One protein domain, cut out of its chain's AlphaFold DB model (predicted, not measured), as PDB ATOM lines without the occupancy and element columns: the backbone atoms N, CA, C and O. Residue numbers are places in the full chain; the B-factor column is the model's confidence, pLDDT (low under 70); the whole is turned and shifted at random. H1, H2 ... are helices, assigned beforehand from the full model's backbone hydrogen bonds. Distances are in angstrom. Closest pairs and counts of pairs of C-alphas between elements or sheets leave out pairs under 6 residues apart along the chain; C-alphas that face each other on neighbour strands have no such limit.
ATOM      1  N   SER A   8     131.083 142.832 129.304       79.25
ATOM      2  CA  SER A   8     132.190 142.186 130.015       79.25
ATOM      3  C   SER A   8     132.840 143.090 131.064       79.25
ATOM      4  O   SER A   8     133.175 142.600 132.138       79.25
ATOM      5  N   ASP A   9     132.966 144.395 130.804       81.75
ATOM      6  CA  ASP A   9     133.504 145.357 131.778       81.75
ATOM      7  C   ASP A   9     132.566 145.515 132.981       81.75
ATOM      8  O   ASP A   9     133.009 145.586 134.127       81.75
ATOM      9  N   LEU A  10     131.253 145.508 132.732       78.06
ATOM     10  CA  LEU A  10     130.234 145.572 133.785       78.06
ATOM     11  C   LEU A  10     130.208 144.292 134.635       78.06
ATOM     12  O   LEU A  10     130.087 144.353 135.860       78.06
ATOM     13  N   LEU A  11     130.373 143.133 133.993       73.25
ATOM     14  CA  LEU A  11     130.530 141.847 134.676       73.25
ATOM     15  C   LEU A  11     131.811 141.809 135.513       73.25
ATOM     16  O   LEU A  11     131.763 141.380 136.662       73.25
ATOM     17  N   ALA A  12     132.932 142.307 134.984       74.25
ATOM     18  CA  ALA A  12     134.188 142.398 135.724       74.25
ATOM     19  C   ALA A  12     134.044 143.287 136.969       74.25
ATOM     20  O   ALA A  12     134.472 142.885 138.052       74.25
ATOM     21  N   ALA A  13     133.367 144.433 136.845       74.75
ATOM     22  CA  ALA A  13     133.097 145.343 137.960       74.75
ATOM     23  C   ALA A  13     132.217 144.731 139.068       74.75
ATOM     24  O   ALA A  13     132.289 145.175 140.211       74.75
ATOM     25  N   THR A  14     131.421 143.704 138.749       77.12
ATOM     26  CA  THR A  14     130.490 143.043 139.687       77.12
ATOM     27  C   THR A  14     130.958 141.632 140.083       77.12
ATOM     28  O   THR A  14     130.243 140.892 140.755       77.12
ATOM     29  N   SER A  15     132.163 141.226 139.668       83.50
ATOM     30  CA  SER A  15     132.699 139.886 139.928       83.50
ATOM     31  C   SER A  15     133.548 139.832 141.203       83.50
ATOM     32  O   SER A  15     134.301 140.755 141.514       83.50
ATOM     33  N   LEU A  16     133.446 138.724 141.942       85.12
ATOM     34  CA  LEU A  16     134.261 138.443 143.126       85.12
ATOM     35  C   LEU A  16     135.303 137.379 142.785       85.12
ATOM     36  O   LEU A  16     134.991 136.377 142.143       85.12
ATOM     37  N   ARG A  17     136.543 137.572 143.243       90.38
ATOM     38  CA  ARG A  17     137.631 136.609 143.050       90.38
ATOM     39  C   ARG A  17     138.137 136.090 144.388       90.38
ATOM     40  O   ARG A  17     138.546 136.871 145.244       90.38
ATOM     41  N   VAL A  18     138.192 134.767 144.528       92.38
ATOM     42  CA  VAL A  18     138.850 134.110 145.662       92.38
ATOM     43  C   VAL A  18     140.363 134.178 145.454       92.38
ATOM     44  O   VAL A  18     140.889 133.666 144.468       92.38
ATOM     45  N   LEU A  19     141.072 134.849 146.362       96.25
ATOM     46  CA  LEU A  19     142.535 134.969 146.300       96.25
ATOM     47  C   LEU A  19     143.255 133.832 147.038       96.25
ATOM     48  O   LEU A  19     144.424 133.566 146.763       96.25
ATOM     49  N   ARG A  20     142.585 133.192 148.004       92.88
ATOM     50  CA  ARG A  20     143.133 132.109 148.828       92.88
ATOM     51  C   ARG A  20     142.010 131.248 149.410       92.88
ATOM     52  O   ARG A  20     140.971 131.786 149.775       92.88
ATOM     53  N   GLY A  21     142.293 129.957 149.586       95.88
ATOM     54  CA  GLY A  21     141.348 128.967 150.109       95.88
ATOM     55  C   GLY A  21     140.532 128.315 148.997       95.88
ATOM     56  O   GLY A  21     140.597 128.754 147.853       95.88
ATOM     57  N   GLU A  22     139.783 127.278 149.358       95.50
ATOM     58  CA  GLU A  22     138.886 126.550 148.456       95.50
ATOM     59  C   GLU A  22     137.489 126.512 149.095       95.50
ATOM     60  O   GLU A  22     137.133 125.522 149.737       95.50
ATOM     61  N   PRO A  23     136.738 127.629 149.052       94.75
ATOM     62  CA  PRO A  23     135.394 127.662 149.602       94.75
ATOM     63  C   PRO A  23     134.473 126.768 148.775       94.75
ATOM     64  O   PRO A  23     134.527 126.738 147.544       94.75
ATOM     65  N   SER A  24     133.584 126.070 149.465       97.44
ATOM     66  CA  SER A  24     132.506 125.330 148.830       97.44
ATOM     67  C   SER A  24     131.549 126.268 148.084       97.44
ATOM     68  O   SER A  24     131.469 127.475 148.341       97.44
ATOM     69  N   ALA A  25     130.765 125.698 147.168       95.31
ATOM     70  CA  ALA A  25     129.731 126.441 146.451       95.31
ATOM     71  C   ALA A  25     128.703 127.085 147.404       95.31
ATOM     72  O   ALA A  25     128.211 128.180 147.135       95.31
ATOM     73  N   GLU A  26     128.407 126.426 148.526       97.19
ATOM     74  CA  GLU A  26     127.465 126.916 149.532       97.19
ATOM     75  C   GLU A  26     128.009 128.139 150.282       97.19
ATOM     76  O   GLU A  26     127.308 129.137 150.440       97.19
ATOM     77  N   GLU A  27     129.288 128.122 150.660       96.44
ATOM     78  CA  GLU A  27     129.940 129.267 151.303       96.44
ATOM     79  C   GLU A  27     130.026 130.476 150.362       96.44
ATOM     80  O   GLU A  27     129.745 131.607 150.767       96.44
ATOM     81  N   LEU A  28     130.347 130.246 149.083       95.25
ATOM     82  CA  LEU A  28     130.335 131.295 148.059       95.25
ATOM     83  C   LEU A  28     128.939 131.906 147.879       95.25
ATOM     84  O   LEU A  28     128.814 133.131 147.768       95.25
ATOM     85  N   ALA A  29     127.890 131.080 147.885       94.56
ATOM     86  CA  ALA A  29     126.512 131.551 147.802       94.56
ATOM     87  C   ALA A  29     126.138 132.406 149.022       94.56
ATOM     88  O   ALA A  29     125.608 133.504 148.856       94.56
ATOM     89  N   ALA A  30     126.480 131.958 150.233       96.31
ATOM     90  CA  ALA A  30     126.204 132.694 151.465       96.31
ATOM     91  C   ALA A  30     126.864 134.083 151.472       96.31
ATOM     92  O   ALA A  30     126.204 135.088 151.745       96.31
ATOM     93  N   VAL A  31     128.146 134.166 151.103       94.00
ATOM     94  CA  VAL A  31     128.866 135.447 151.006       94.00
ATOM     95  C   VAL A  31     128.237 136.349 149.943       94.00
ATOM     96  O   VAL A  31     128.041 137.540 150.185       94.00
ATOM     97  N   THR A  32     127.863 135.789 148.791       92.94
ATOM     98  CA  THR A  32     127.210 136.542 147.711       92.94
ATOM     99  C   THR A  32     125.875 137.134 148.164       92.94
ATOM    100  O   THR A  32     125.604 138.304 147.892       92.94
ATOM    101  N   VAL A  33     125.060 136.376 148.906       95.38
ATOM    102  CA  VAL A  33     123.792 136.865 149.472       95.38
ATOM    103  C   VAL A  33     124.034 138.034 150.425       95.38
ATOM    104  O   VAL A  33     123.399 139.077 150.284       95.38
ATOM    105  N   VAL A  34     124.982 137.901 151.357       94.56
ATOM    106  CA  VAL A  34     125.302 138.969 152.319       94.56
ATOM    107  C   VAL A  34     125.772 140.235 151.606       94.56
ATOM    108  O   VAL A  34     125.296 141.324 151.914       94.56
ATOM    109  N   LEU A  35     126.670 140.106 150.628       92.25
ATOM    110  CA  LEU A  35     127.154 141.252 149.859       92.25
ATOM    111  C   LEU A  35     126.029 141.908 149.057       92.25
ATOM    112  O   LEU A  35     125.928 143.131 149.052       92.25
ATOM    113  N   THR A  36     125.147 141.115 148.449       90.81
ATOM    114  CA  THR A  36     123.978 141.636 147.730       90.81
ATOM    115  C   THR A  36     123.082 142.443 148.668       90.81
ATOM    116  O   THR A  36     122.699 143.557 148.326       90.81
ATOM    117  N   LEU A  37     122.806 141.944 149.875       91.56
ATOM    118  CA  LEU A  37     121.994 142.655 150.867       91.56
ATOM    119  C   LEU A  37     122.639 143.963 151.346       91.56
ATOM    120  O   LEU A  37     121.936 144.945 151.546       91.56
ATOM    121  N   LEU A  38     123.963 143.991 151.523       88.94
ATOM    122  CA  LEU A  38     124.680 145.195 151.962       88.94
ATOM    123  C   LEU A  38     124.780 146.265 150.870       88.94
ATOM    124  O   LEU A  38     124.811 147.455 151.178       88.94
ATOM    125  N   LEU A  39     124.878 145.841 149.609       87.38
ATOM    126  CA  LEU A  39     125.036 146.733 148.461       87.38
ATOM    127  C   LEU A  39     123.700 147.180 147.866       87.38
ATOM    128  O   LEU A  39     123.670 148.174 147.144       87.38
ATOM    129  N   THR A  40     122.609 146.467 148.151       84.69
ATOM    130  CA  THR A  40     121.275 146.854 147.691       84.69
ATOM    131  C   THR A  40     120.780 148.014 148.553       84.69
ATOM    132  O   THR A  40     120.573 147.830 149.757       84.69
ATOM    133  N   PRO A  41     120.602 149.221 147.986       78.69
ATOM    134  CA  PRO A  41     119.992 150.309 148.728       78.69
ATOM    135  C   PRO A  41     118.560 149.912 149.121       78.69
ATOM    136  O   PRO A  41     117.879 149.248 148.339       78.69
ATOM    137  N   PRO A  42     118.089 150.295 150.318       76.12
ATOM    138  CA  PRO A  42     116.713 150.024 150.713       76.12
ATOM    139  C   PRO A  42     115.743 150.707 149.739       76.12
ATOM    140  O   PRO A  42     115.933 151.874 149.395       76.12
ATOM    141  N   ASP A  43     114.702 149.979 149.318       72.62
ATOM    142  CA  ASP A  43     113.651 150.487 148.416       72.62
ATOM    143  C   ASP A  43     112.866 151.654 149.035       72.62
ATOM    144  O   ASP A  43     112.345 152.518 148.330       72.62
ATOM    145  N   GLU A  44     112.783 151.697 150.365       76.38
ATOM    146  CA  GLU A  44     112.106 152.765 151.085       76.38
ATOM    147  C   GLU A  44     113.120 153.821 151.549       76.38
ATOM    148  O   GLU A  44     114.135 153.471 152.171       76.38
ATOM    149  N   PRO A  45     112.877 155.122 151.291       67.69
ATOM    150  CA  PRO A  45     113.712 156.167 151.853       67.69
ATOM    151  C   PRO A  45     113.673 156.042 153.375       67.69
ATOM    152  O   PRO A  45     112.614 156.147 153.992       67.69
ATOM    153  N   ALA A  46     114.844 155.815 153.975       71.12
ATOM    154  CA  ALA A  46     114.964 155.739 155.421       71.12
ATOM    155  C   ALA A  46     114.298 156.981 156.044       71.12
ATOM    156  O   ALA A  46     114.554 158.099 155.574       71.12
ATOM    157  N   PRO A  47     113.448 156.818 157.077       72.88
ATOM    158  CA  PRO A  47     112.785 157.946 157.708       72.88
ATOM    159  C   PRO A  47     113.837 158.978 158.111       72.88
ATOM    160  O   PRO A  47     114.867 158.631 158.701       72.88
ATOM    161  N   GLN A  48     113.599 160.243 157.748       72.62
ATOM    162  CA  GLN A  48     114.513 161.335 158.070       72.62
ATOM    163  C   GLN A  48     114.790 161.305 159.571       72.62
ATOM    164  O   GLN A  48     113.882 161.471 160.389       72.62
ATOM    165  N   ARG A  49     116.052 161.047 159.936       70.44
ATOM    166  CA  ARG A  49     116.467 161.038 161.336       70.44
ATOM    167  C   ARG A  49     116.099 162.405 161.925       70.44
ATOM    168  O   ARG A  49     116.490 163.416 161.334       70.44
ATOM    169  N   PRO A  50     115.371 162.464 163.057       72.81
ATOM    170  CA  PRO A  50     115.061 163.738 163.689       72.81
ATOM    171  C   PRO A  50     116.364 164.502 163.958       72.81
ATOM    172  O   PRO A  50     117.399 163.864 164.207       72.81
ATOM    173  N   PRO A  51     116.349 165.845 163.880       71.69
ATOM    174  CA  PRO A  51     117.545 166.648 164.084       71.69
ATOM    175  C   PRO A  51     118.204 166.225 165.395       71.69
ATOM    176  O   PRO A  51     117.563 166.164 166.445       71.69
ATOM    177  N   THR A  52     119.478 165.845 165.305       70.81
ATOM    178  CA  THR A  52     120.241 165.373 166.461       70.81
ATOM    179  C   THR A  52     120.226 166.482 167.506       70.81
ATOM    180  O   THR A  52     120.587 167.616 167.196       70.81
ATOM    181  N   ALA A  53     119.766 166.179 168.723       72.06
ATOM    182  CA  ALA A  53     119.770 167.147 169.811       72.06
ATOM    183  C   ALA A  53     121.190 167.726 169.957       72.06
ATOM    184  O   ALA A  53     122.151 166.962 170.030       72.06
ATOM    185  N   GLY A  54     121.331 169.058 169.984       71.50
ATOM    186  CA  GLY A  54     122.615 169.786 169.917       71.50
ATOM    187  C   GLY A  54     123.557 169.615 171.118       71.50
ATOM    188  O   GLY A  54     124.463 170.417 171.328       71.50
ATOM    189  N   TRP A  55     123.343 168.583 171.928       72.56
ATOM    190  CA  TRP A  55     124.139 168.260 173.097       72.56
ATOM    191  C   TRP A  55     125.413 167.568 172.623       72.56
ATOM    192  O   TRP A  55     125.420 166.389 172.270       72.56
ATOM    193  N   THR A  56     126.507 168.323 172.589       69.38
ATOM    194  CA  THR A  56     127.826 167.771 172.280       69.38
ATOM    195  C   THR A  56     128.443 167.240 173.564       69.38
ATOM    196  O   THR A  56     128.586 167.966 174.547       69.38
ATOM    197  N   ARG A  57     128.791 165.952 173.569       67.50
ATOM    198  CA  ARG A  57     129.459 165.316 174.705       67.50
ATOM    199  C   ARG A  57     130.859 165.950 174.878       67.50
ATOM    200  O   ARG A  57     131.555 166.108 173.874       67.50
ATOM    201  N   PRO A  58     131.273 166.357 176.093       69.12
ATOM    202  CA  PRO A  58     132.510 167.127 176.293       69.12
ATOM    203  C   PRO A  58     133.802 166.425 175.851       69.12
ATOM    204  O   PRO A  58     134.766 167.093 175.498       69.12
ATOM    205  N   ASP A  59     133.813 165.093 175.814       68.00
ATOM    206  CA  ASP A  59     134.888 164.249 175.267       68.00
ATOM    207  C   ASP A  59     135.070 164.383 173.743       68.00
ATOM    208  O   ASP A  59     136.098 163.973 173.212       68.00
ATOM    209  N   ARG A  60     134.083 164.945 173.030       66.56
ATOM    210  CA  ARG A  60     134.124 165.206 171.580       66.56
ATOM    211  C   ARG A  60     134.496 166.643 171.222       66.56
ATOM    212  O   ARG A  60     134.634 166.949 170.039       66.56
ATOM    213  N   LEU A  61     134.642 167.529 172.206       68.12
ATOM    214  CA  LEU A  61     135.298 168.814 171.983       68.12
ATOM    215  C   LEU A  61     136.794 168.538 171.807       68.12
ATOM    216  O   LEU A  61     137.388 167.809 172.600       68.12
TER     217      LEU A  61
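What this domain is: This is residues 8 to 61 of the 72 residues of the protein "Acyl-CoA carboxylase epsilon subunit-like protein" of Streptomyces sp. BK239 (UniProt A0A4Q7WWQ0). There is little regular structure here: one straight helix, H2, carries a long tail without named elements, residues 40 to 61, that sticks out from its end. Before H2, a long looping link leads back to a short helix, H1, off to one side and not packed on H2. The printed part has 54 residues, with two named helices, H1 then H2, and no named strand. The class is all helix, with 21 residues in named elements. The whole is extended, with a radius of gyration of the C-alphas of 19.7 A and spans of 50 by 29 by 24 A.

How they stand to each other: H2, residues 25 to 39, and H1, residues 8 to 13, are apart, joined by a long link of 11 residues. In both helices every O i to N i+4 pair is within hydrogen-bond range. Residues 8 to 15, 19 to 27 and 33 to 61 stand free.

Where its parts are: H2 measures 20.9 A, from C-alpha 25 at (129.731, 126.441, 146.451) to C-alpha 39 at (125.036, 146.733, 148.461). H1 begins at C-alpha 8 (132.190, 142.186, 130.015).

The domain as a whole: The C-alphas farthest apart, Ser 8 and Pro 58, are 52.6 A apart. The printed part has no cut. The pLDDT is under 70 at residue 45 and residues 56 to 61.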